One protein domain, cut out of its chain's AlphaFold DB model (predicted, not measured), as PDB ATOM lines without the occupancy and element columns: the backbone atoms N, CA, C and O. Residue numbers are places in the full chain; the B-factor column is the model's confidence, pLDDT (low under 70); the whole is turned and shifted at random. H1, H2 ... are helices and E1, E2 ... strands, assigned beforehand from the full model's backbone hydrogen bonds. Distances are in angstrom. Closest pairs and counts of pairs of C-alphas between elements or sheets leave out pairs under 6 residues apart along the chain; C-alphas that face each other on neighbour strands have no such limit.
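Overview. This is residues 681 to 786 and 810 to 901 of the 912 residues of an uncharacterized protein of Sodiomyces alkalinus F11 (UniProt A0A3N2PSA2). A small sheet of four parallel strands forms the middle of three layers, with H1, H6 and H7 on one face and H2 on the other. The long helix H6 runs on past the sheet toward a small loopy head, where H4 and H5 lie. The 198 printed residues, with eight named helices and four named strands, run H1 E1 H2 E2 H3 H4 H5 H6 E3 H7 H8 E4, and the sheet's order is E2 E1 E3 E4. The class is mixed, helices and strands; the whole is compact, with a radius of gyration of the C-alphas of 18.1 A, and only just elongated, spanning 62 by 41 by 35 A.

Arrangement. Start at H1, residues 681 to 700, which is on the sheet; its closest C-alphas with E2, residues 754 to 759, are Ala 697 and Val 754, 5.5 A apart. E1, residues 706 to 711, is parallel to E2 at 19 degrees, with N 709 and O 756 2.8 A apart, within hydrogen-bond range. H2, residues 730 to 742, runs along the strands at a height over the sheet of 9.1 A. H3, residues 762 to 765, only grazes the sheet with residues 764 to 765. H4, residues 816 to 821, and H5, residues 829 to 832, touch, closest at the C-alphas of Gly 821 and Ser 829, 4.2 A; neither is on the sheet. H6, residues 844 to 867, lies over E2 and E1, on the opposite face from H2, at a height of 11.9 A. H6 touches H1, closest at C-alphas 867 and 690, 4.6 A, the same way at a shallow tilt of 34 degrees, only just short of steep. E3, residues 870 to 873, is parallel to E1 at 11 degrees, with N 708 and O 870 at 2.8 A. H7, residues 878 to 887, is on the same face as H6 and touches its residues 861 to 866 alone, closest at C-alphas 887 and 865, 5.7 A. H8, residues 889 to 894, only grazes the sheet and only just touches H7, with 3 pairs of C-alphas within 8 A, only at the corner by their link. E4, residues 898 to 900, is parallel to E3, with N 899 and O 871 at 2.8 A. Every O i to N i+4 pair is within hydrogen-bond range in H1, H2, H7 and H8, against 1 of 2 in H4 and 19 of 20 in H6; H3 and H5 are too short for one.

Along the chain. Find C-alpha 681 at (136.204, 219.799, 277.024); from there H1 runs 28.1 A. E1 measures 16.0 A, H2 18.5 A and E2 16.3 A. Look for C-alpha 844 at (134.651, 222.757, 255.638), where H6 begins its 34.0 A. H7 measures 14.4 A, and E4 ends at C-alpha 900, (121.023, 192.670, 274.493).

Size, cuts and confidence. The C-alphas farthest apart, Val 747 and Glu 836, are 63.2 A apart. Residues 787 to 809 are not printed, and C-alphas 786 and 810 stand 12.4 A apart across the cut. The links E1 to H2, H2 to E2 and H5 to H6 are long. The mean pLDDT of the printed part is 84.9; look for values under 70 at residues 743 to 750, 782 to 786, 810 to 811 and 824 to 841.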
ATOM      1  N   ASP A 681     137.531 219.257 276.723       89.94
ATOM      2  CA  ASP A 681     136.204 219.799 277.024       89.94
ATOM      3  C   ASP A 681     135.151 218.684 277.130       89.94
ATOM      4  O   ASP A 681     134.421 218.608 278.123       89.94
ATOM      5  N   ASP A 682     135.106 217.781 276.145       93.69
ATOM      6  CA  ASP A 682     134.130 216.688 276.088       93.69
ATOM      7  C   ASP A 682     134.415 215.639 277.176       93.69
ATOM      8  O   ASP A 682     133.493 215.166 277.843       93.69
ATOM      9  N   ALA A 683     135.691 215.327 277.441       94.81
ATOM     10  CA  ALA A 683     136.104 214.467 278.553       94.81
ATOM     11  C   ALA A 683     135.601 215.012 279.898       94.81
ATOM     12  O   ALA A 683     135.092 214.256 280.733       94.81
ATOM     13  N   LYS A 684     135.715 216.330 280.099       95.06
ATOM     14  CA  LYS A 684     135.217 217.001 281.299       95.06
ATOM     15  C   LYS A 684     133.692 216.964 281.374       95.06
ATOM     16  O   LYS A 684     133.169 216.569 282.414       95.06
ATOM     17  N   HIS A 685     132.977 217.300 280.298       94.31
ATOM     18  CA  HIS A 685     131.513 217.231 280.285       94.31
ATOM     19  C   HIS A 685     131.002 215.820 280.600       94.31
ATOM     20  O   HIS A 685     130.127 215.659 281.447       94.31
ATOM     21  N   VAL A 686     131.594 214.790 279.989       96.12
ATOM     22  CA  VAL A 686     131.243 213.384 280.234       96.12
ATOM     23  C   VAL A 686     131.557 212.960 281.677       96.12
ATOM     24  O   VAL A 686     130.808 212.168 282.250       96.12
ATOM     25  N   MET A 687     132.619 213.482 282.308       95.38
ATOM     26  CA  MET A 687     132.870 213.288 283.746       95.38
ATOM     27  C   MET A 687     131.811 213.962 284.618       95.38
ATOM     28  O   MET A 687     131.177 213.283 285.426       95.38
ATOM     29  N   ASP A 688     131.587 215.262 284.436       95.69
ATOM     30  CA  ASP A 688     130.645 216.035 285.247       95.69
ATOM     31  C   ASP A 688     129.213 215.473 285.103       95.69
ATOM     32  O   ASP A 688     128.512 215.280 286.102       95.69
ATOM     33  N   ARG A 689     128.802 215.096 283.882       95.62
ATOM     34  CA  ARG A 689     127.491 214.494 283.584       95.62
ATOM     35  C   ARG A 689     127.334 213.097 284.183       95.62
ATOM     36  O   ARG A 689     126.329 212.853 284.847       95.62
ATOM     37  N   ALA A 690     128.304 212.197 283.997       95.50
ATOM     38  CA  ALA A 690     128.216 210.842 284.549       95.50
ATOM     39  C   ALA A 690     128.190 210.852 286.088       95.50
ATOM     40  O   ALA A 690     127.407 210.116 286.690       95.50
ATOM     41  N   ASN A 691     128.974 211.734 286.720       95.50
ATOM     42  CA  ASN A 691     128.936 211.939 288.169       95.50
ATOM     43  C   ASN A 691     127.571 212.473 288.626       95.50
ATOM     44  O   ASN A 691     126.992 211.913 289.554       95.50
ATOM     45  N   THR A 692     127.024 213.484 287.937       95.44
ATOM     46  CA  THR A 692     125.698 214.062 288.244       95.44
ATOM     47  C   THR A 692     124.593 213.002 288.209       95.44
ATOM     48  O   THR A 692     123.747 212.957 289.101       95.44
ATOM     49  N   LEU A 693     124.614 212.111 287.210       94.56
ATOM     50  CA  LEU A 693     123.634 211.028 287.075       94.56
ATOM     51  C   LEU A 693     123.754 209.990 288.206       94.56
ATOM     52  O   LEU A 693     122.731 209.551 288.730       94.56
ATOM     53  N   LYS A 694     124.975 209.657 288.650       93.81
ATOM     54  CA  LYS A 694     125.188 208.755 289.801       93.81
ATOM     55  C   LYS A 694     124.793 209.382 291.133       93.81
ATOM     56  O   LYS A 694     124.132 208.724 291.930       93.81
ATOM     57  N   THR A 695     125.130 210.653 291.371       94.00
ATOM     58  CA  THR A 695     124.659 211.358 292.575       94.00
ATOM     59  C   THR A 695     123.139 211.446 292.597       94.00
ATOM     60  O   THR A 695     122.550 211.250 293.653       94.00
ATOM     61  N   LYS A 696     122.507 211.646 291.429       91.88
ATOM     62  CA  LYS A 696     121.051 211.648 291.296       91.88
ATOM     63  C   LYS A 696     120.441 210.292 291.669       91.88
ATOM     64  O   LYS A 696     119.479 210.248 292.430       91.88
ATOM     65  N   ALA A 697     121.005 209.191 291.174       90.75
ATOM     66  CA  ALA A 697     120.530 207.851 291.517       90.75
ATOM     67  C   ALA A 697     120.638 207.568 293.019       90.75
ATOM     68  O   ALA A 697     119.671 207.099 293.617       90.75
ATOM     69  N   ALA A 698     121.764 207.936 293.635       89.06
ATOM     70  CA  ALA A 698     121.991 207.778 295.068       89.06
ATOM     71  C   ALA A 698     121.095 208.665 295.962       89.06
ATOM     72  O   ALA A 698     120.951 208.356 297.143       89.06
ATOM     73  N   SER A 699     120.508 209.753 295.439       88.12
ATOM     74  CA  SER A 699     119.645 210.666 296.209       88.12
ATOM     75  C   SER A 699     118.144 210.529 295.937       88.12
ATOM     76  O   SER A 699     117.351 210.839 296.820       88.12
ATOM     77  N   GLU A 700     117.741 210.122 294.729       83.75
ATOM     78  CA  GLU A 700     116.329 210.092 294.300       83.75
ATOM     79  C   GLU A 700     115.766 208.677 294.082       83.75
ATOM     80  O   GLU A 700     114.573 208.551 293.808       83.75
ATOM     81  N   THR A 701     116.575 207.609 294.165       79.50
ATOM     82  CA  THR A 701     116.102 206.250 293.839       79.50
ATOM     83  C   THR A 701     116.455 205.198 294.883       79.50
ATOM     84  O   THR A 701     117.592 205.110 295.344       79.50
ATOM     85  N   ASN A 702     115.482 204.339 295.199       77.94
ATOM     86  CA  ASN A 702     115.599 203.307 296.236       77.94
ATOM     87  C   ASN A 702     116.657 202.237 295.912       77.94
ATOM     88  O   ASN A 702     117.174 201.588 296.817       77.94
ATOM     89  N   SER A 703     116.992 202.037 294.632       79.81
ATOM     90  CA  SER A 703     118.051 201.103 294.228       79.81
ATOM     91  C   SER A 703     119.458 201.711 294.229       79.81
ATOM     92  O   SER A 703     120.432 200.961 294.199       79.81
ATOM     93  N   GLY A 704     119.581 203.044 294.186       86.06
ATOM     94  CA  GLY A 704     120.844 203.743 293.927       86.06
ATOM     95  C   GLY A 704     121.444 203.521 292.527       86.06
ATOM     96  O   GLY A 704     122.535 204.025 292.267       86.06
ATOM     97  N   LYS A 705     120.772 202.774 291.634       90.81
ATOM     98  CA  LYS A 705     121.301 202.334 290.330       90.81
ATOM     99  C   LYS A 705     120.997 203.310 289.192       90.81
ATOM    100  O   LYS A 705     119.943 203.953 289.149       90.81
ATOM    101  N   VAL A 706     121.871 203.304 288.189       94.81
ATOM    102  CA  VAL A 706     121.644 203.912 286.870       94.81
ATOM    103  C   VAL A 706     121.474 202.811 285.815       94.81
ATOM    104  O   VAL A 706     122.326 201.930 285.690       94.81
ATOM    105  N   VAL A 707     120.413 202.882 285.007       95.69
ATOM    106  CA  VAL A 707     120.202 202.000 283.846       95.69
ATOM    107  C   VAL A 707     120.404 202.806 282.567       95.69
ATOM    108  O   VAL A 707     119.624 203.704 282.253       95.69
ATOM    109  N   GLY A 708     121.461 202.487 281.825       96.69
ATOM    110  CA  GLY A 708     121.698 203.032 280.495       96.69
ATOM    111  C   GLY A 708     120.858 202.320 279.433       96.69
ATOM    112  O   GLY A 708     120.721 201.100 279.459       96.69
ATOM    113  N   MET A 709     120.341 203.069 278.465       96.62
ATOM    114  CA  MET A 709     119.632 202.562 277.292       96.62
ATOM    115  C   MET A 709     120.236 203.170 276.026       96.62
ATOM    116  O   MET A 709     120.324 204.390 275.910       96.62
ATOM    117  N   HIS A 710     120.619 202.336 275.059       96.31
ATOM    118  CA  HIS A 710     121.006 202.777 273.716       96.31
ATOM    119  C   HIS A 710     119.980 202.251 272.701       96.31
ATOM    120  O   HIS A 710     120.060 201.105 272.243       96.31
ATOM    121  N   VAL A 711     119.023 203.112 272.347       94.50
ATOM    122  CA  VAL A 711     117.951 202.837 271.378       94.50
ATOM    123  C   VAL A 711     118.402 203.310 269.997       94.50
ATOM    124  O   VAL A 711     118.748 204.480 269.835       94.50
ATOM    125  N   ARG A 712     118.393 202.422 268.998       92.12
ATOM    126  CA  ARG A 712     118.789 202.737 267.615       92.12
ATOM    127  C   ARG A 712     117.636 202.503 266.647       92.12
ATOM    128  O   ARG A 712     117.169 201.371 266.535       92.12
ATOM    129  N   HIS A 713     117.246 203.552 265.931       89.00
ATOM    130  CA  HIS A 713     116.320 203.499 264.796       89.00
ATOM    131  C   HIS A 713     117.098 203.753 263.482       89.00
ATOM    132  O   HIS A 713     118.230 203.286 263.330       89.00
ATOM    133  N   GLY A 714     116.525 204.485 262.519       87.19
ATOM    134  CA  GLY A 714     117.203 204.915 261.294       87.19
ATOM    135  C   GLY A 714     117.506 203.784 260.304       87.19
ATOM    136  O   GLY A 714     116.708 202.873 260.103       87.19
ATOM    137  N   ASP A 715     118.678 203.812 259.657       85.56
ATOM    138  CA  ASP A 715     119.063 202.807 258.643       85.56
ATOM    139  C   ASP A 715     119.396 201.403 259.198       85.56
ATOM    140  O   ASP A 715     119.784 200.510 258.435       85.56
ATOM    141  N   ARG A 716     119.288 201.192 260.518       86.88
ATOM    142  CA  ARG A 716     119.621 199.928 261.185       86.88
ATOM    143  C   ARG A 716     118.388 199.347 261.873       86.88
ATOM    144  O   ARG A 716     117.863 199.925 262.816       86.88
ATOM    145  N   HIS A 717     117.991 198.161 261.423       88.12
ATOM    146  CA  HIS A 717     116.934 197.356 262.030       88.12
ATOM    147  C   HIS A 717     117.524 196.200 262.862       88.12
ATOM    148  O   HIS A 717     118.661 195.788 262.596       88.12
ATOM    149  N   PRO A 718     116.760 195.663 263.832       91.25
ATOM    150  CA  PRO A 718     117.119 194.477 264.611       91.25
ATOM    151  C   PRO A 718     117.506 193.250 263.770       91.25
ATOM    152  O   PRO A 718     117.050 193.075 262.635       91.25
ATOM    153  N   LEU A 719     118.334 192.381 264.353       89.25
ATOM    154  CA  LEU A 719     118.614 191.041 263.833       89.25
ATOM    155  C   LEU A 719     117.416 190.104 264.038       89.25
ATOM    156  O   LEU A 719     117.166 189.235 263.198       89.25
ATOM    157  N   GLU A 720     116.684 190.278 265.142       88.81
ATOM    158  CA  GLU A 720     115.551 189.429 265.490       88.81
ATOM    159  C   GLU A 720     114.442 189.476 264.425       88.81
ATOM    160  O   GLU A 720     113.970 190.537 264.010       88.81
ATOM    161  N   TYR A 721     113.994 188.294 263.989       88.62
ATOM    162  CA  TYR A 721     113.099 188.142 262.841       88.62
ATOM    163  C   TYR A 721     111.790 188.941 262.960       88.62
ATOM    164  O   TYR A 721     111.344 189.512 261.964       88.62
ATOM    165  N   GLN A 722     111.201 189.023 264.158       89.50
ATOM    166  CA  GLN A 722     109.934 189.729 264.388       89.50
ATOM    167  C   GLN A 722     110.040 191.257 264.238       89.50
ATOM    168  O   GLN A 722     109.071 191.893 263.825       89.50
ATOM    169  N   TYR A 723     111.220 191.838 264.494       89.06
ATOM    170  CA  TYR A 723     111.463 193.280 264.381       89.06
ATOM    171  C   TYR A 723     112.317 193.665 263.164       89.06
ATOM    172  O   TYR A 723     112.556 194.844 262.919       89.06
ATOM    173  N   ARG A 724     112.736 192.698 262.339       85.81
ATOM    174  CA  ARG A 724     113.607 192.910 261.167       85.81
ATOM    175  C   ARG A 724     113.056 193.886 260.112       85.81
ATOM    176  O   ARG A 724     113.826 194.398 259.301       85.81
ATOM    177  N   SER A 725     111.746 194.141 260.091       84.69
ATOM    178  CA  SER A 725     111.105 195.149 259.227       84.69
ATOM    179  C   SER A 725     110.512 196.346 259.987       84.69
ATOM    180  O   SER A 725     109.723 197.096 259.416       84.69
ATOM    181  N   THR A 726     110.842 196.500 261.269       89.88
ATOM    182  CA  THR A 726     110.354 197.548 262.182       89.88
ATOM    183  C   THR A 726     111.483 197.936 263.160       89.88
ATOM    184  O   THR A 726     112.661 197.821 262.821       89.88
ATOM    185  N   TYR A 727     111.160 198.429 264.356       91.06
ATOM    186  CA  TYR A 727     112.103 198.597 265.464       91.06
ATOM    187  C   TYR A 727     111.550 197.867 266.697       91.06
ATOM    188  O   TYR A 727     110.355 197.559 266.741       91.06
ATOM    189  N   ILE A 728     112.402 197.588 267.687       92.00
ATOM    190  CA  ILE A 728     111.961 196.981 268.952       92.00
ATOM    191  C   ILE A 728     111.105 198.009 269.720       92.00
ATOM    192  O   ILE A 728     111.541 199.154 269.849       92.00
ATOM    193  N   PRO A 729     109.909 197.648 270.225       92.62
ATOM    194  CA  PRO A 729     109.082 198.555 271.012       92.62
ATOM    195  C   PRO A 729     109.791 199.062 272.272       92.62
ATOM    196  O   PRO A 729     110.497 198.319 272.952       92.62
ATOM    197  N   MET A 730     109.530 200.320 272.625       91.62
ATOM    198  CA  MET A 730     110.099 200.985 273.802       91.62
ATOM    199  C   MET A 730     109.712 200.282 275.111       91.62
ATOM    200  O   MET A 730     110.507 200.283 276.051       91.62
ATOM    201  N   SER A 731     108.553 199.612 275.143       92.44
ATOM    202  CA  SER A 731     108.118 198.798 276.281       92.44
ATOM    203  C   SER A 731     109.109 197.671 276.604       92.44
ATOM    204  O   SER A 731     109.447 197.483 277.763       92.44
ATOM    205  N   VAL A 732     109.703 197.012 275.600       93.75
ATOM    206  CA  VAL A 732     110.692 195.934 275.807       93.75
ATOM    207  C   VAL A 732     111.938 196.450 276.536       93.75
ATOM    208  O   VAL A 732     112.488 195.767 277.398       93.75
ATOM    209  N   PHE A 733     112.379 197.680 276.241       94.62
ATOM    210  CA  PHE A 733     113.501 198.301 276.951       94.62
ATOM    211  C   PHE A 733     113.139 198.639 278.407       94.62
ATOM    212  O   PHE A 733     113.962 198.421 279.299       94.62
ATOM    213  N   THR A 734     111.935 199.163 278.667       92.75
ATOM    214  CA  THR A 734     111.508 199.560 280.023       92.75
ATOM    215  C   THR A 734     111.121 198.368 280.896       92.75
ATOM    216  O   THR A 734     111.518 198.326 282.058       92.75
ATOM    217  N   GLU A 735     110.452 197.357 280.342       92.19
ATOM    218  CA  GLU A 735     110.203 196.055 280.973       92.19
ATOM    219  C   GLU A 735     111.535 195.418 281.400       92.19
ATOM    220  O   GLU A 735     111.735 195.127 282.583       92.19
ATOM    221  N   ARG A 736     112.506 195.324 280.479       93.25
ATOM    222  CA  ARG A 736     113.834 194.767 280.775       93.25
ATOM    223  C   ARG A 736     114.615 195.590 281.806       93.25
ATOM    224  O   ARG A 736     115.357 195.019 282.603       93.25
ATOM    225  N   ALA A 737     114.447 196.914 281.840       91.88
ATOM    226  CA  ALA A 737     115.019 197.752 282.894       91.88
ATOM    227  C   ALA A 737     114.399 197.452 284.264       91.88
ATOM    228  O   ALA A 737     115.133 197.258 285.235       91.88
ATOM    229  N   ASN A 738     113.072 197.354 284.338       89.88
ATOM    230  CA  ASN A 738     112.356 197.061 285.576       89.88
ATOM    231  C   ASN A 738     112.750 195.683 286.141       89.88
ATOM    232  O   ASN A 738     112.986 195.563 287.343       89.88
ATOM    233  N   GLU A 739     112.943 194.670 285.290       89.88
ATOM    234  CA  GLU A 739     113.475 193.357 285.693       89.88
ATOM    235  C   GLU A 739     114.876 193.440 286.332       89.88
ATOM    236  O   GLU A 739     115.122 192.840 287.382       89.88
ATOM    237  N   LEU A 740     115.810 194.193 285.738       88.06
ATOM    238  CA  LEU A 740     117.197 194.336 286.227       88.06
ATOM    239  C   LEU A 740     117.305 195.121 287.548       88.06
ATOM    240  O   LEU A 740     118.303 195.018 288.275       88.06
ATOM    241  N   VAL A 741     116.279 195.908 287.872       85.44
ATOM    242  CA  VAL A 741     116.196 196.661 289.127       85.44
ATOM    243  C   VAL A 741     115.433 195.864 290.195       85.44
ATOM    244  O   VAL A 741     115.911 195.767 291.328       85.44
ATOM    245  N   GLY A 742     114.319 195.219 289.832       73.19
ATOM    246  CA  GLY A 742     113.484 194.412 290.731       73.19
ATOM    247  C   GLY A 742     114.089 193.066 291.151       73.19
ATOM    248  O   GLY A 742     113.841 192.609 292.264       73.19
ATOM    249  N   SER A 743     114.947 192.456 290.325       60.53
ATOM    250  CA  SER A 743     115.588 191.149 290.601       60.53
ATOM    251  C   SER A 743     116.578 191.124 291.784       60.53
ATOM    252  O   SER A 743     117.097 190.062 292.135       60.53
ATOM    253  N   GLY A 744     116.830 192.259 292.444       56.25
ATOM    254  CA  GLY A 744     117.599 192.317 293.689       56.25
ATOM    255  C   GLY A 744     116.806 191.780 294.887       56.25
ATOM    256  O   GLY A 744     115.881 192.448 295.360       56.25
ATOM    257  N   GLN A 745     117.200 190.601 295.392       44.91
ATOM    258  CA  GLN A 745     116.566 189.905 296.521       44.91
ATOM    259  C   GLN A 745     116.285 190.822 297.727       44.91
ATOM    260  O   GLN A 745     117.188 191.481 298.236       44.91
ATOM    261  N   GLY A 746     115.046 190.772 298.228       47.62
ATOM    262  CA  GLY A 746     114.633 191.370 299.503       47.62
ATOM    263  C   GLY A 746     113.589 192.479 299.363       47.62
ATOM    264  O   GLY A 746     113.933 193.580 298.947       47.62
ATOM    265  N   VAL A 747     112.355 192.175 299.790       49.62
ATOM    266  CA  VAL A 747     111.203 193.081 300.009       49.62
ATOM    267  C   VAL A 747     110.635 193.780 298.756       49.62
ATOM    268  O   VAL A 747     111.358 194.165 297.836       49.62
ATOM    269  N   GLU A 748     109.305 193.911 298.746       52.28
ATOM    270  CA  GLU A 748     108.449 194.443 297.671       52.28
ATOM    271  C   GLU A 748     108.360 195.986 297.645       52.28
ATOM    272  O   GLU A 748     107.392 196.544 297.137       52.28
ATOM    273  N   ASP A 749     109.363 196.698 298.171       55.88
ATOM    274  CA  ASP A 749     109.476 198.140 297.926       55.88
ATOM    275  C   ASP A 749     109.750 198.389 296.436       55.88
ATOM    276  O   ASP A 749     110.619 197.743 295.837       55.88
ATOM    277  N   GLU A 750     109.055 199.363 295.838       64.56
ATOM    278  CA  GLU A 750     109.283 199.775 294.451       64.56
ATOM    279  C   GLU A 750     110.702 200.347 294.294       64.56
ATOM    280  O   GLU A 750     111.004 201.514 294.581       64.56
ATOM    281  N   LYS A 751     111.614 199.489 293.835       70.75
ATOM    282  CA  LYS A 751     112.991 199.848 293.502       70.75
ATOM    283  C   LYS A 751     112.984 200.619 292.185       70.75
ATOM    284  O   LYS A 751     113.044 200.038 291.108       70.75
ATOM    285  N   SER A 752     112.919 201.942 292.280       81.38
ATOM    286  CA  SER A 752     113.193 202.853 291.167       81.38
ATOM    287  C   SER A 752     114.693 202.894 290.837       81.38
ATOM    288  O   SER A 752     115.535 202.577 291.682       81.38
ATOM    289  N   ALA A 753     115.040 203.303 289.615       86.62
ATOM    290  CA  ALA A 753     116.411 203.549 289.154       86.62
ATOM    291  C   ALA A 753     116.440 204.719 288.156       86.62
ATOM    292  O   ALA A 753     115.425 205.033 287.530       86.62
ATOM    293  N   VAL A 754     117.596 205.365 287.978       92.31
ATOM    294  CA  VAL A 754     117.735 206.467 287.010       92.31
ATOM    295  C   VAL A 754     117.947 205.899 285.610       92.31
ATOM    296  O   VAL A 754     119.017 205.375 285.303       92.31
ATOM    297  N   VAL A 755     116.935 206.028 284.752       93.56
ATOM    298  CA  VAL A 755     117.028 205.659 283.333       93.56
ATOM    299  C   VAL A 755     117.716 206.774 282.542       93.56
ATOM    300  O   VAL A 755     117.301 207.937 282.598       93.56
ATOM    301  N   VAL A 756     118.757 206.412 281.790       95.69
ATOM    302  CA  VAL A 756     119.547 207.315 280.940       95.69
ATOM    303  C   VAL A 756     119.519 206.800 279.505       95.69
ATOM    304  O   VAL A 756     120.003 205.705 279.238       95.69
ATOM    305  N   VAL A 757     118.974 207.581 278.577       95.12
ATOM    306  CA  VAL A 757     118.775 207.204 277.172       95.12
ATOM    307  C   VAL A 757     119.769 207.937 276.271       95.12
ATOM    308  O   VAL A 757     119.887 209.163 276.322       95.12
ATOM    309  N   ALA A 758     120.419 207.185 275.386       95.06
ATOM    310  CA  ALA A 758     120.932 207.689 274.118       95.06
ATOM    311  C   ALA A 758     120.098 207.107 272.970       95.06
ATOM    312  O   ALA A 758     119.834 205.904 272.918       95.06
ATOM    313  N   SER A 759     119.700 207.967 272.040       92.19
ATOM    314  CA  SER A 759     119.014 207.592 270.808       92.19
ATOM    315  C   SER A 759     119.258 208.603 269.696       92.19
ATOM    316  O   SER A 759     119.351 209.808 269.951       92.19
ATOM    317  N   ASP A 760     119.339 208.083 268.472       88.62
ATOM    318  CA  ASP A 760     119.431 208.826 267.217       88.62
ATOM    319  C   ASP A 760     118.075 209.357 266.717       88.62
ATOM    320  O   ASP A 760     118.044 210.184 265.808       88.62
ATOM    321  N   ASP A 761     116.967 208.910 267.313       87.88
ATOM    322  CA  ASP A 761     115.615 209.403 267.047       87.88
ATOM    323  C   ASP A 761     115.184 210.387 268.157       87.88
ATOM    324  O   ASP A 761     115.141 210.016 269.336       87.88
ATOM    325  N   PRO A 762     114.863 211.656 267.839       82.81
ATOM    326  CA  PRO A 762     114.459 212.637 268.839       82.81
ATOM    327  C   PRO A 762     113.103 212.317 269.491       82.81
ATOM    328  O   PRO A 762     112.863 212.805 270.596       82.81
ATOM    329  N   LEU A 763     112.253 211.493 268.863       84.75
ATOM    330  CA  LEU A 763     110.922 211.139 269.372       84.75
ATOM    331  C   LEU A 763     110.973 210.098 270.503       84.75
ATOM    332  O   LEU A 763     110.056 210.038 271.316       84.75
ATOM    333  N   VAL A 764     112.060 209.324 270.621       88.81
ATOM    334  CA  VAL A 764     112.240 208.319 271.694       88.81
ATOM    335  C   VAL A 764     112.216 208.956 273.090       88.81
ATOM    336  O   VAL A 764     111.780 208.330 274.048       88.81
ATOM    337  N   TYR A 765     112.608 210.226 273.202       86.56
ATOM    338  CA  TYR A 765     112.571 210.997 274.451       86.56
ATOM    339  C   TYR A 765     111.206 211.664 274.723       86.56
ATOM    340  O   TYR A 765     111.015 212.246 275.787       86.56
ATOM    341  N   GLU A 766     110.285 211.628 273.755       85.75
ATOM    342  CA  GLU A 766     108.910 212.148 273.860       85.75
ATOM    343  C   GLU A 766     107.877 211.010 274.021       85.75
ATOM    344  O   GLU A 766     106.721 211.268 274.355       85.75
ATOM    345  N   ALA A 767     108.295 209.750 273.835       86.06
ATOM    346  CA  ALA A 767     107.505 208.556 274.126       86.06
ATOM    347  C   ALA A 767     107.093 208.507 275.609       86.06
ATOM    348  O   ALA A 767     107.893 208.814 276.496       86.06
ATOM    349  N   GLY A 768     105.852 208.102 275.898       85.44
ATOM    350  CA  GLY A 768     105.292 208.158 277.255       85.44
ATOM    351  C   GLY A 768     106.108 207.344 278.262       85.44
ATOM    352  O   GLY A 768     106.400 207.822 279.358       85.44
ATOM    353  N   GLU A 769     106.561 206.170 277.830       86.62
ATOM    354  CA  GLU A 769     107.366 205.190 278.562       86.62
ATOM    355  C   GLU A 769     108.758 205.714 278.959       86.62
ATOM    356  O   GLU A 769     109.339 205.238 279.932       86.62
ATOM    357  N   LEU A 770     109.292 206.697 278.224       87.56
ATOM    358  CA  LEU A 770     110.632 207.267 278.424       87.56
ATOM    359  C   LEU A 770     110.616 208.775 278.730       87.56
ATOM    360  O   LEU A 770     111.675 209.376 278.912       87.56
ATOM    361  N   SER A 771     109.435 209.381 278.858       81.56
ATOM    362  CA  SER A 771     109.238 210.822 279.088       81.56
ATOM    363  C   SER A 771     109.889 211.361 280.376       81.56
ATOM    364  O   SER A 771     110.210 212.545 280.458       81.56
ATOM    365  N   GLY A 772     110.126 210.495 281.371       82.38
ATOM    366  CA  GLY A 772     110.861 210.810 282.606       82.38
ATOM    367  C   GLY A 772     112.368 210.499 282.577       82.38
ATOM    368  O   GLY A 772     113.040 210.671 283.597       82.38
ATOM    369  N   SER A 773     112.906 210.007 281.456       90.44
ATOM    370  CA  SER A 773     114.310 209.589 281.335       90.44
ATOM    371  C   SER A 773     115.278 210.759 281.115       90.44
ATOM    372  O   SER A 773     114.910 211.834 280.637       90.44
ATOM    373  N   HIS A 774     116.552 210.551 281.457       92.56
ATOM    374  CA  HIS A 774     117.616 211.534 281.228       92.56
ATOM    375  C   HIS A 774     118.305 211.284 279.890       92.56
ATOM    376  O   HIS A 774     118.634 210.148 279.570       92.56
ATOM    377  N   ARG A 775     118.609 212.338 279.129       92.06
ATOM    378  CA  ARG A 775     119.504 212.226 277.961       92.06
ATOM    379  C   ARG A 775     120.915 211.845 278.421       92.06
ATOM    380  O   ARG A 775     121.330 212.281 279.496       92.06
ATOM    381  N   ALA A 776     121.664 211.077 277.635       92.38
ATOM    382  CA  ALA A 776     123.053 210.760 277.963       92.38
ATOM    383  C   ALA A 776     123.925 212.037 277.970       92.38
ATOM    384  O   ALA A 776     124.314 212.471 279.060       92.38
ATOM    385  N   GLN A 777     124.124 212.718 276.833       88.38
ATOM    386  CA  GLN A 777     124.639 214.102 276.818       88.38
ATOM    387  C   GLN A 777     123.617 215.145 276.325       88.38
ATOM    388  O   GLN A 777     122.597 214.834 275.711       88.38
ATOM    389  N   GLU A 778     123.887 216.412 276.651       84.12
ATOM    390  CA  GLU A 778     123.076 217.574 276.244       84.12
ATOM    391  C   GLU A 778     123.912 218.693 275.588       84.12
ATOM    392  O   GLU A 778     123.353 219.686 275.123       84.12
ATOM    393  N   GLN A 779     125.243 218.545 275.539       83.50
ATOM    394  CA  GLN A 779     126.182 219.543 275.020       83.50
ATOM    395  C   GLN A 779     126.078 219.728 273.501       83.50
ATOM    396  O   GLN A 779     126.291 220.839 273.018       83.50
ATOM    397  N   ILE A 780     125.761 218.676 272.741       81.00
ATOM    398  CA  ILE A 780     125.563 218.738 271.289       81.00
ATOM    399  C   ILE A 780     124.228 218.068 270.958       81.00
ATOM    400  O   ILE A 780     124.071 216.849 271.054       81.00
ATOM    401  N   ARG A 781     123.247 218.876 270.543       74.56
ATOM    402  CA  ARG A 781     121.901 218.411 270.184       74.56
ATOM    403  C   ARG A 781     121.796 218.288 268.669       74.56
ATOM    404  O   ARG A 781     121.720 219.292 267.964       74.56
ATOM    405  N   LEU A 782     121.808 217.043 268.191       63.88
ATOM    406  CA  LEU A 782     121.862 216.700 266.765       63.88
ATOM    407  C   LEU A 782     120.566 217.025 266.017       63.88
ATOM    408  O   LEU A 782     120.606 217.607 264.937       63.88
ATOM    409  N   ALA A 783     119.427 216.719 266.636       58.81
ATOM    410  CA  ALA A 783     118.115 217.163 266.197       58.81
ATOM    411  C   ALA A 783     117.271 217.550 267.417       58.81
ATOM    412  O   ALA A 783     116.810 216.700 268.178       58.81
ATOM    413  N   SER A 784     117.051 218.849 267.600       53.47
ATOM    414  CA  SER A 784     115.915 219.358 268.369       53.47
ATOM    415  C   SER A 784     114.814 219.687 267.367       53.47
ATOM    416  O   SER A 784     115.078 220.455 266.444       53.47
ATOM    417  N   LYS A 785     113.582 219.199 267.548       51.12
ATOM    418  CA  LYS A 785     112.438 219.877 266.924       51.12
ATOM    419  C   LYS A 785     112.298 221.217 267.662       51.12
ATOM    420  O   LYS A 785     112.109 221.194 268.882       51.12
ATOM    421  N   PRO A 786     112.491 222.383 267.017       44.25
ATOM    422  CA  PRO A 786     112.315 223.648 267.714       44.25
ATOM    423  C   PRO A 786     110.843 223.749 268.139       44.25
ATOM    424  O   PRO A 786     109.967 223.486 267.310       44.25
ATOM    425  N   TRP A 810     115.208 214.366 262.412       69.44
ATOM    426  CA  TRP A 810     115.647 212.974 262.281       69.44
ATOM    427  C   TRP A 810     114.506 212.016 262.682       69.44
ATOM    428  O   TRP A 810     114.682 211.120 263.500       69.44
ATOM    429  N   GLU A 811     113.296 212.274 262.178       69.56
ATOM    430  CA  GLU A 811     112.067 211.570 262.546       69.56
ATOM    431  C   GLU A 811     112.140 210.113 262.057       69.56
ATOM    432  O   GLU A 811     112.281 209.853 260.860       69.56
ATOM    433  N   GLY A 812     112.089 209.159 262.993       76.44
ATOM    434  CA  GLY A 812     112.353 207.743 262.716       76.44
ATOM    435  C   GLY A 812     113.839 207.353 262.730       76.44
ATOM    436  O   GLY A 812     114.164 206.237 262.315       76.44
ATOM    437  N   GLY A 813     114.726 208.243 263.192       84.06
ATOM    438  CA  GLY A 813     116.153 208.008 263.423       84.06
ATOM    439  C   GLY A 813     117.096 208.577 262.358       84.06
ATOM    440  O   GLY A 813     116.702 209.254 261.406       84.06
ATOM    441  N   PHE A 814     118.387 208.295 262.529       84.69
ATOM    442  CA  PHE A 814     119.461 208.774 261.663       84.69
ATOM    443  C   PHE A 814     119.656 207.860 260.450       84.69
ATOM    444  O   PHE A 814     119.960 206.670 260.585       84.69
ATOM    445  N   PHE A 815     119.538 208.426 259.250       84.88
ATOM    446  CA  PHE A 815     119.728 207.706 257.990       84.88
ATOM    447  C   PHE A 815     121.015 208.132 257.293       84.88
ATOM    448  O   PHE A 815     121.334 209.316 257.205       84.88
ATOM    449  N   GLY A 816     121.722 207.171 256.699       82.75
ATOM    450  CA  GLY A 816     123.018 207.424 256.074       82.75
ATOM    451  C   GLY A 816     123.037 208.495 254.973       82.75
ATOM    452  O   GLY A 816     124.030 209.202 254.823       82.75
ATOM    453  N   SER A 817     121.938 208.688 254.241       79.75
ATOM    454  CA  SER A 817     121.812 209.769 253.251       79.75
ATOM    455  C   SER A 817     121.794 211.170 253.878       79.75
ATOM    456  O   SER A 817     122.255 212.122 253.246       79.75
ATOM    457  N   MET A 818     121.327 211.308 255.124       81.75
ATOM    458  CA  MET A 818     121.360 212.575 255.862       81.75
ATOM    459  C   MET A 818     122.808 213.016 256.092       81.75
ATOM    460  O   MET A 818     123.140 214.152 255.772       81.75
ATOM    461  N   PHE A 819     123.680 212.106 256.550       85.62
ATOM    462  CA  PHE A 819     125.106 212.369 256.799       85.62
ATOM    463  C   PHE A 819     125.827 212.958 255.581       85.62
ATOM    464  O   PHE A 819     126.531 213.968 255.679       85.62
ATOM    465  N   TRP A 820     125.619 212.345 254.413       83.50
ATOM    466  CA  TRP A 820     126.232 212.802 253.170       83.50
ATOM    467  C   TRP A 820     125.678 214.161 252.722       83.50
ATOM    468  O   TRP A 820     126.450 214.995 252.257       83.50
ATOM    469  N   GLY A 821     124.393 214.441 252.968       78.38
ATOM    470  CA  GLY A 821     123.763 215.741 252.694       78.38
ATOM    471  C   GLY A 821     124.102 216.893 253.658       78.38
ATOM    472  O   GLY A 821     123.694 218.024 253.399       78.38
ATOM    473  N   LEU A 822     124.828 216.666 254.759       79.12
ATOM    474  CA  LEU A 822     125.196 217.742 255.696       79.12
ATOM    475  C   LEU A 822     126.111 218.778 255.035       79.12
ATOM    476  O   LEU A 822     127.097 218.418 254.395       79.12
ATOM    477  N   GLY A 823     125.797 220.066 255.208       70.44
ATOM    478  CA  GLY A 823     126.516 221.187 254.586       70.44
ATOM    479  C   GLY A 823     126.301 221.335 253.069       70.44
ATOM    480  O   GLY A 823     126.846 222.253 252.462       70.44
ATOM    481  N   ALA A 824     125.495 220.473 252.438       67.81
ATOM    482  CA  ALA A 824     125.234 220.508 250.999       67.81
ATOM    483  C   ALA A 824     124.125 221.524 250.645       67.81
ATOM    484  O   ALA A 824     123.013 221.157 250.274       67.81
ATOM    485  N   SER A 825     124.434 222.819 250.733       52.41
ATOM    486  CA  SER A 825     123.486 223.942 250.570       52.41
ATOM    487  C   SER A 825     122.749 224.038 249.218       52.41
ATOM    488  O   SER A 825     121.829 224.841 249.087       52.41
ATOM    489  N   SER A 826     123.126 223.228 248.221       50.97
ATOM    490  CA  SER A 826     122.559 223.228 246.861       50.97
ATOM    491  C   SER A 826     122.214 221.822 246.323       50.97
ATOM    492  O   SER A 826     121.797 221.675 245.176       50.97
ATOM    493  N   MET A 827     122.391 220.754 247.115       55.91
ATOM    494  CA  MET A 827     122.207 219.372 246.642       55.91
ATOM    495  C   MET A 827     121.316 218.565 247.581       55.91
ATOM    496  O   MET A 827     121.518 218.546 248.791       55.91
ATOM    497  N   SER A 828     120.364 217.825 247.005       58.62
ATOM    498  CA  SER A 828     119.546 216.876 247.765       58.62
ATOM    499  C   SER A 828     120.407 215.825 248.458       58.62
ATOM    500  O   SER A 828     121.354 215.311 247.862       58.62
ATOM    501  N   SER A 829     120.013 215.415 249.665       61.19
ATOM    502  CA  SER A 829     120.610 214.292 250.399       61.19
ATOM    503  C   SER A 829     120.628 212.989 249.581       61.19
ATOM    504  O   SER A 829     121.529 212.173 249.748       61.19
ATOM    505  N   SER A 830     119.686 212.805 248.644       59.75
ATOM    506  CA  SER A 830     119.704 211.686 247.682       59.75
ATOM    507  C   SER A 830     120.828 211.783 246.650       59.75
ATOM    508  O   SER A 830     121.319 210.764 246.181       59.75
ATOM    509  N   ASN A 831     121.219 213.003 246.281       61.72
ATOM    510  CA  ASN A 831     122.210 213.269 245.243       61.72
ATOM    511  C   ASN A 831     123.612 213.375 245.858       61.72
ATOM    512  O   ASN A 831     124.570 212.900 245.261       61.72
ATOM    513  N   ALA A 832     123.733 213.932 247.067       59.72
ATOM    514  CA  ALA A 832     124.964 213.915 247.853       59.72
ATOM    515  C   ALA A 832     125.396 212.484 248.236       59.72
ATOM    516  O   ALA A 832     126.583 212.215 248.370       59.72
ATOM    517  N   ALA A 833     124.440 211.556 248.363       59.16
ATOM    518  CA  ALA A 833     124.684 210.142 248.643       59.16
ATOM    519  C   ALA A 833     124.931 209.272 247.386       59.16
ATOM    520  O   ALA A 833     124.764 208.055 247.459       59.16
ATOM    521  N   THR A 834     125.314 209.845 246.236       67.69
ATOM    522  CA  THR A 834     125.770 209.050 245.077       67.69
ATOM    523  C   THR A 834     127.282 208.842 245.104       67.69
ATOM    524  O   THR A 834     128.035 209.715 245.532       67.69
ATOM    525  N   THR A 835     127.745 207.707 244.575       61.38
ATOM    526  CA  THR A 835     129.167 207.315 244.552       61.38
ATOM    527  C   THR A 835     130.079 208.317 243.837       61.38
ATOM    528  O   THR A 835     131.265 208.372 244.137       61.38
ATOM    529  N   GLU A 836     129.551 209.126 242.914       63.28
ATOM    530  CA  GLU A 836     130.302 210.222 242.288       63.28
ATOM    531  C   GLU A 836     130.495 211.398 243.253       63.28
ATOM    532  O   GLU A 836     131.612 211.871 243.440       63.28
ATOM    533  N   ASN A 837     129.428 211.832 243.930       58.88
ATOM    534  CA  ASN A 837     129.484 212.987 244.827       58.88
ATOM    535  C   ASN A 837     130.170 212.667 246.165       58.88
ATOM    536  O   ASN A 837     130.752 213.562 246.769       58.88
ATOM    537  N   MET A 838     130.194 211.398 246.589       63.25
ATOM    538  CA  MET A 838     131.014 210.933 247.719       63.25
ATOM    539  C   MET A 838     132.529 211.050 247.473       63.25
ATOM    540  O   MET A 838     133.285 211.113 248.440       63.25
ATOM    541  N   LYS A 839     132.988 211.075 246.210       62.41
ATOM    542  CA  LYS A 839     134.414 211.252 245.861       62.41
ATOM    543  C   LYS A 839     134.862 212.714 245.903       62.41
ATOM    544  O   LYS A 839     136.062 212.975 245.909       62.41
ATOM    545  N   LEU A 840     133.925 213.664 245.870       66.94
ATOM    546  CA  LEU A 840     134.254 215.084 245.933       66.94
ATOM    547  C   LEU A 840     134.710 215.441 247.358       66.94
ATOM    548  O   LEU A 840     134.085 214.987 248.321       66.94
ATOM    549  N   PRO A 841     135.764 216.263 247.522       69.81
ATOM    550  CA  PRO A 841     136.195 216.690 248.845       69.81
ATOM    551  C   PRO A 841     135.051 217.459 249.532       69.81
ATOM    552  O   PRO A 841     134.526 218.415 248.950       69.81
ATOM    553  N   PRO A 842     134.624 217.057 250.743       78.69
ATOM    554  CA  PRO A 842     133.540 217.730 251.451       78.69
ATOM    555  C   PRO A 842     133.933 219.161 251.832       78.69
ATOM    556  O   PRO A 842     135.099 219.447 252.102       78.69
ATOM    557  N   SER A 843     132.948 220.061 251.895       82.94
ATOM    558  CA  SER A 843     133.189 221.435 252.347       82.94
ATOM    559  C   SER A 843     133.611 221.470 253.822       82.94
ATOM    560  O   SER A 843     133.307 220.559 254.597       82.94
ATOM    561  N   GLU A 844     134.272 222.552 254.235       84.31
ATOM    562  CA  GLU A 844     134.651 222.757 255.638       84.31
ATOM    563  C   GLU A 844     133.422 222.750 256.567       84.31
ATOM    564  O   GLU A 844     133.461 222.163 257.648       84.31
ATOM    565  N   GLU A 845     132.290 223.310 256.122       82.56
ATOM    566  CA  GLU A 845     131.020 223.251 256.856       82.56
ATOM    567  C   GLU A 845     130.468 221.816 256.935       82.56
ATOM    568  O   GLU A 845     130.060 221.383 258.015       82.56
ATOM    569  N   SER A 846     130.514 221.041 255.842       85.25
ATOM    570  CA  SER A 846     130.148 219.618 255.850       85.25
ATOM    571  C   SER A 846     130.998 218.821 256.842       85.25
ATOM    572  O   SER A 846     130.445 218.078 257.652       85.25
ATOM    573  N   LEU A 847     132.326 218.986 256.820       87.69
ATOM    574  CA  LEU A 847     133.239 218.315 257.753       87.69
ATOM    575  C   LEU A 847     132.964 218.723 259.202       87.69
ATOM    576  O   LEU A 847     132.855 217.858 260.068       87.69
ATOM    577  N   ARG A 848     132.776 220.019 259.468       87.44
ATOM    578  CA  ARG A 848     132.488 220.537 260.810       87.44
ATOM    579  C   ARG A 848     131.160 220.012 261.367       87.44
ATOM    580  O   ARG A 848     131.107 219.605 262.525       87.44
ATOM    581  N   LEU A 849     130.100 219.974 260.556       87.00
ATOM    582  CA  LEU A 849     128.805 219.408 260.956       87.00
ATOM    583  C   LEU A 849     128.897 217.897 261.218       87.00
ATOM    584  O   LEU A 849     128.365 217.416 262.218       87.00
ATOM    585  N   ARG A 850     129.610 217.151 260.365       89.25
ATOM    586  CA  ARG A 850     129.853 215.711 260.556       89.25
ATOM    587  C   ARG A 850     130.697 215.440 261.808       89.25
ATOM    588  O   ARG A 850     130.353 214.540 262.571       89.25
ATOM    589  N   SER A 851     131.713 216.260 262.084       90.69
ATOM    590  CA  SER A 851     132.523 216.202 263.311       90.69
ATOM    591  C   SER A 851     131.669 216.328 264.575       90.69
ATOM    592  O   SER A 851     131.777 215.494 265.473       90.69
ATOM    593  N   TYR A 852     130.735 217.287 264.626       89.44
ATOM    594  CA  TYR A 852     129.821 217.422 265.766       89.44
ATOM    595  C   TYR A 852     128.916 216.194 265.973       89.44
ATOM    596  O   TYR A 852     128.650 215.840 267.121       89.44
ATOM    597  N   ILE A 853     128.497 215.497 264.906       89.69
ATOM    598  CA  ILE A 853     127.774 214.212 265.021       89.69
ATOM    599  C   ILE A 853     128.673 213.126 265.614       89.69
ATOM    600  O   ILE A 853     128.244 212.412 266.520       89.69
ATOM    601  N   GLY A 854     129.922 213.029 265.146       91.81
ATOM    602  CA  GLY A 854     130.915 212.106 265.701       91.81
ATOM    603  C   GLY A 854     131.145 212.342 267.196       91.81
ATOM    604  O   GLY A 854     131.020 211.408 267.984       91.81
ATOM    605  N   ARG A 855     131.385 213.601 267.595       93.25
ATOM    606  CA  ARG A 855     131.554 214.019 269.001       93.25
ATOM    607  C   ARG A 855     130.341 213.673 269.861       93.25
ATOM    608  O   ARG A 855     130.510 213.052 270.905       93.25
ATOM    609  N   ALA A 856     129.136 214.044 269.428       91.94
ATOM    610  CA  ALA A 856     127.903 213.775 270.168       91.94
ATOM    611  C   ALA A 856     127.705 212.275 270.411       91.94
ATOM    612  O   ALA A 856     127.602 211.853 271.557       91.94
ATOM    613  N   TYR A 857     127.765 211.470 269.344       92.75
ATOM    614  CA  TYR A 857     127.608 210.019 269.420       92.75
ATOM    615  C   TYR A 857     128.634 209.372 270.359       92.75
ATOM    616  O   TYR A 857     128.285 208.558 271.211       92.75
ATOM    617  N   VAL A 858     129.902 209.770 270.240       95.19
ATOM    618  CA  VAL A 858     130.991 209.284 271.093       95.19
ATOM    619  C   VAL A 858     130.782 209.683 272.561       95.19
ATOM    620  O   VAL A 858     130.970 208.843 273.442       95.19
ATOM    621  N   MET A 859     130.335 210.912 272.841       95.44
ATOM    622  CA  MET A 859     129.989 211.353 274.198       95.44
ATOM    623  C   MET A 859     128.767 210.625 274.770       95.44
ATOM    624  O   MET A 859     128.791 210.266 275.944       95.44
ATOM    625  N   ASP A 860     127.722 210.372 273.976       95.25
ATOM    626  CA  ASP A 860     126.537 209.623 274.413       95.25
ATOM    627  C   ASP A 860     126.923 208.202 274.866       95.25
ATOM    628  O   ASP A 860     126.563 207.784 275.970       95.25
ATOM    629  N   LEU A 861     127.751 207.488 274.086       96.81
ATOM    630  CA  LEU A 861     128.301 206.186 274.502       96.81
ATOM    631  C   LEU A 861     129.189 206.308 275.756       96.81
ATOM    632  O   LEU A 861     129.128 205.460 276.650       96.81
ATOM    633  N   ALA A 862     130.008 207.363 275.839       96.88
ATOM    634  CA  ALA A 862     130.927 207.588 276.954       96.88
ATOM    635  C   ALA A 862     130.218 207.951 278.269       96.88
ATOM    636  O   ALA A 862     130.713 207.586 279.336       96.88
ATOM    637  N   VAL A 863     129.061 208.624 278.224       97.06
ATOM    638  CA  VAL A 863     128.204 208.784 279.406       97.06
ATOM    639  C   VAL A 863     127.594 207.438 279.767       97.06
ATOM    640  O   VAL A 863     127.823 206.990 280.885       97.06
ATOM    641  N   LEU A 864     126.905 206.752 278.844       96.94
ATOM    642  CA  LEU A 864     126.212 205.490 279.147       96.94
ATOM    643  C   LEU A 864     127.128 204.442 279.801       96.94
ATOM    644  O   LEU A 864     126.772 203.905 280.848       96.94
ATOM    645  N   ALA A 865     128.320 204.199 279.244       95.62
ATOM    646  CA  ALA A 865     129.271 203.220 279.784       95.62
ATOM    647  C   ALA A 865     129.895 203.614 281.137       95.62
ATOM    648  O   ALA A 865     130.452 202.757 281.823       95.62
ATOM    649  N   ARG A 866     129.854 204.900 281.518       94.62
ATOM    650  CA  ARG A 866     130.463 205.406 282.764       94.62
ATOM    651  C   ARG A 866     129.431 205.697 283.848       94.62
ATOM    652  O   ARG A 866     129.750 205.541 285.028       94.62
ATOM    653  N   SER A 867     128.215 206.104 283.477       92.38
ATOM    654  CA  SER A 867     127.097 206.334 284.393       92.38
ATOM    655  C   SER A 867     126.322 205.057 284.698       92.38
ATOM    656  O   SER A 867     125.981 204.864 285.855       92.38
ATOM    657  N   GLY A 868     126.050 204.205 283.703       87.56
ATOM    658  CA  GLY A 868     125.203 203.020 283.852       87.56
ATOM    659  C   GLY A 868     125.853 201.892 284.654       87.56
ATOM    660  O   GLY A 868     126.976 201.483 284.365       87.56
ATOM    661  N   ASP A 869     125.120 201.349 285.626       92.81
ATOM    662  CA  ASP A 869     125.451 200.079 286.285       92.81
ATOM    663  C   ASP A 869     125.057 198.875 285.421       92.81
ATOM    664  O   ASP A 869     125.679 197.817 285.529       92.81
ATOM    665  N   TYR A 870     124.048 199.079 284.563       95.75
ATOM    666  CA  TYR A 870     123.567 198.198 283.498       95.75
ATOM    667  C   TYR A 870     123.392 199.014 282.210       95.75
ATOM    668  O   TYR A 870     123.095 200.210 282.273       95.75
ATOM    669  N   VAL A 871     123.528 198.371 281.050       97.38
ATOM    670  CA  VAL A 871     123.312 198.970 279.724       97.38
ATOM    671  C   VAL A 871     122.456 198.038 278.868       97.38
ATOM    672  O   VAL A 871     122.864 196.914 278.583       97.38
ATOM    673  N   ILE A 872     121.291 198.522 278.435       97.31
ATOM    674  CA  ILE A 872     120.322 197.808 277.591       97.31
ATOM    675  C   ILE A 872     120.405 198.344 276.158       97.31
ATOM    676  O   ILE A 872     120.308 199.556 275.941       97.31
ATOM    677  N   CYS A 873     120.600 197.474 275.167       96.62
ATOM    678  CA  CYS A 873     120.764 197.895 273.772       96.62
ATOM    679  C   CYS A 873     120.518 196.770 272.748       96.62
ATOM    680  O   CYS A 873     120.262 195.624 273.109       96.62
ATOM    681  N   THR A 874     120.582 197.099 271.453       94.38
ATOM    682  CA  THR A 874     120.405 196.154 270.335       94.38
ATOM    683  C   THR A 874     121.737 195.790 269.670       94.38
ATOM    684  O   THR A 874     122.451 196.663 269.173       94.38
ATOM    685  N   VAL A 875     122.098 194.503 269.607       92.88
ATOM    686  CA  VAL A 875     123.397 194.061 269.046       92.88
ATOM    687  C   VAL A 875     123.507 194.206 267.512       92.88
ATOM    688  O   VAL A 875     124.610 194.146 266.958       92.88
ATOM    689  N   SER A 876     122.410 194.486 266.801       90.81
ATOM    690  CA  SER A 876     122.427 195.054 265.434       90.81
ATOM    691  C   SER A 876     123.147 196.409 265.340       90.81
ATOM    692  O   SER A 876     123.745 196.725 264.304       90.81
ATOM    693  N   ALA A 877     123.126 197.213 266.408       92.44
ATOM    694  CA  ALA A 877     123.750 198.527 266.459       92.44
ATOM    695  C   ALA A 877     125.200 198.459 266.965       92.44
ATOM    696  O   ALA A 877     125.498 197.887 268.014       92.44
ATOM    697  N   MET A 878     126.121 199.126 266.259       92.81
ATOM    698  CA  MET A 878     127.537 199.123 266.649       92.81
ATOM    699  C   MET A 878     127.782 199.806 268.003       92.81
ATOM    700  O   MET A 878     128.620 199.346 268.767       92.81
ATOM    701  N   GLY A 879     126.987 200.821 268.361       94.44
ATOM    702  CA  GLY A 879     127.033 201.441 269.690       94.44
ATOM    703  C   GLY A 879     126.824 200.439 270.824       94.44
ATOM    704  O   GLY A 879     127.567 200.463 271.794       94.44
ATOM    705  N   CYS A 880     125.912 199.476 270.661       95.69
ATOM    706  CA  CYS A 880     125.705 198.410 271.641       95.69
ATOM    707  C   CYS A 880     126.951 197.523 271.810       95.69
ATOM    708  O   CYS A 880     127.340 197.192 272.929       95.69
ATOM    709  N   ARG A 881     127.619 197.184 270.700       95.56
ATOM    710  CA  ARG A 881     128.854 196.381 270.689       95.56
ATOM    711  C   ARG A 881     130.037 197.141 271.290       95.56
ATOM    712  O   ARG A 881     130.840 196.537 271.998       95.56
ATOM    713  N   LEU A 882     130.133 198.445 271.026       97.31
ATOM    714  CA  LEU A 882     131.132 199.338 271.615       97.31
ATOM    715  C   LEU A 882     130.910 199.477 273.126       97.31
ATOM    716  O   LEU A 882     131.859 199.292 273.879       97.31
ATOM    717  N   LEU A 883     129.672 199.696 273.585       97.50
ATOM    718  CA  LEU A 883     129.331 199.814 275.011       97.50
ATOM    719  C   LEU A 883     129.777 198.589 275.821       97.50
ATOM    720  O   LEU A 883     130.385 198.755 276.876       97.50
ATOM    721  N   ALA A 884     129.579 197.373 275.298       96.81
ATOM    722  CA  ALA A 884     130.099 196.155 275.924       96.81
ATOM    723  C   ALA A 884     131.624 196.215 276.137       96.81
ATOM    724  O   ALA A 884     132.118 195.926 277.226       96.81
ATOM    725  N   VAL A 885     132.373 196.633 275.109       97.62
ATOM    726  CA  VAL A 885     133.834 196.797 275.176       97.62
ATOM    727  C   VAL A 885     134.226 197.908 276.151       97.62
ATOM    728  O   VAL A 885     135.183 197.733 276.898       97.62
ATOM    729  N   MET A 886     133.482 199.014 276.203       97.38
ATOM    730  CA  MET A 886     133.752 200.143 277.104       97.38
ATOM    731  C   MET A 886     133.537 199.779 278.583       97.38
ATOM    732  O   MET A 886     134.303 200.216 279.441       97.38
ATOM    733  N   MET A 887     132.541 198.932 278.877       95.88
ATOM    734  CA  MET A 887     132.286 198.376 280.215       95.88
ATOM    735  C   MET A 887     133.328 197.322 280.637       95.88
ATOM    736  O   MET A 887     133.562 197.135 281.829       95.88
ATOM    737  N   GLY A 888     133.967 196.644 279.677       95.69
ATOM    738  CA  GLY A 888     134.933 195.570 279.926       95.69
ATOM    739  C   GLY A 888     134.282 194.221 280.258       95.69
ATOM    740  O   GLY A 888     133.128 194.148 280.670       95.69
ATOM    741  N   TRP A 889     135.021 193.124 280.056       94.81
ATOM    742  CA  TRP A 889     134.449 191.767 280.008       94.81
ATOM    743  C   TRP A 889     133.799 191.307 281.318       94.81
ATOM    744  O   TRP A 889     132.754 190.661 281.292       94.81
ATOM    745  N   GLU A 890     134.414 191.623 282.458       94.50
ATOM    746  CA  GLU A 890     133.917 191.204 283.773       94.50
ATOM    747  C   GLU A 890     132.524 191.807 284.027       94.50
ATOM    748  O   GLU A 890     131.559 191.073 284.227       94.50
ATOM    749  N   SER A 891     132.404 193.128 283.863       94.12
ATOM    750  CA  SER A 891     131.154 193.884 283.972       94.12
ATOM    751  C   SER A 891     130.127 193.466 282.906       94.12
ATOM    752  O   SER A 891     129.010 193.062 283.230       94.12
ATOM    753  N   ALA A 892     130.507 193.518 281.626       94.69
ATOM    754  CA  ALA A 892     129.590 193.287 280.514       94.69
ATOM    755  C   ALA A 892     129.084 191.838 280.453       94.69
ATOM    756  O   ALA A 892     127.877 191.624 280.375       94.69
ATOM    757  N   MET A 893     129.997 190.858 280.492       92.31
ATOM    758  CA  MET A 893     129.702 189.460 280.149       92.31
ATOM    759  C   MET A 893     129.552 188.552 281.372       92.31
ATOM    760  O   MET A 893     128.627 187.748 281.404       92.31
ATOM    761  N   LYS A 894     130.438 188.647 282.378       92.12
ATOM    762  CA  LYS A 894     130.356 187.763 283.563       92.12
ATOM    763  C   LYS A 894     129.282 188.209 284.549       92.12
ATOM    764  O   LYS A 894     128.564 187.372 285.081       92.12
ATOM    765  N   GLU A 895     129.184 189.512 284.795       93.12
ATOM    766  CA  GLU A 895     128.171 190.106 285.675       93.12
ATOM    767  C   GLU A 895     126.851 190.407 284.939       93.12
ATOM    768  O   GLU A 895     125.887 190.847 285.564       93.12
ATOM    769  N   GLY A 896     126.787 190.172 283.621       92.88
ATOM    770  CA  GLY A 896     125.573 190.327 282.812       92.88
ATOM    771  C   GLY A 896     125.037 191.760 282.736       92.88
ATOM    772  O   GLY A 896     123.847 191.956 282.495       92.88
ATOM    773  N   ARG A 897     125.884 192.771 282.976       95.31
ATOM    774  CA  ARG A 897     125.463 194.183 282.997       95.31
ATOM    775  C   ARG A 897     125.246 194.759 281.600       95.31
ATOM    776  O   ARG A 897     124.545 195.758 281.470       95.31
ATOM    777  N   TRP A 898     125.833 194.153 280.567       96.56
ATOM    778  CA  TRP A 898     125.503 194.450 279.175       96.56
ATOM    779  C   TRP A 898     124.373 193.523 278.724       96.56
ATOM    780  O   TRP A 898     124.523 192.301 278.731       96.56
ATOM    781  N   VAL A 899     123.234 194.104 278.350       95.94
ATOM    782  CA  VAL A 899     121.991 193.374 278.090       95.94
ATOM    783  C   VAL A 899     121.517 193.657 276.670       95.94
ATOM    784  O   VAL A 899     121.032 194.746 276.358       95.94
ATOM    785  N   ASN A 900     121.640 192.649 275.811       95.25
ATOM    786  CA  ASN A 900     121.023 192.670 274.493       95.25
ATOM    787  C   ASN A 900     119.505 192.430 274.613       95.25
ATOM    788  O   ASN A 900     119.086 191.525 275.332       95.25
ATOM    789  N   VAL A 901     118.700 193.211 273.889       94.81
ATOM    790  CA  VAL A 901     117.255 192.957 273.671       94.81
ATOM    791  C   VAL A 901     116.929 192.569 272.222       94.81
ATOM    792  O   VAL A 901     115.787 192.281 271.893       94.81
TER     793      VAL A 901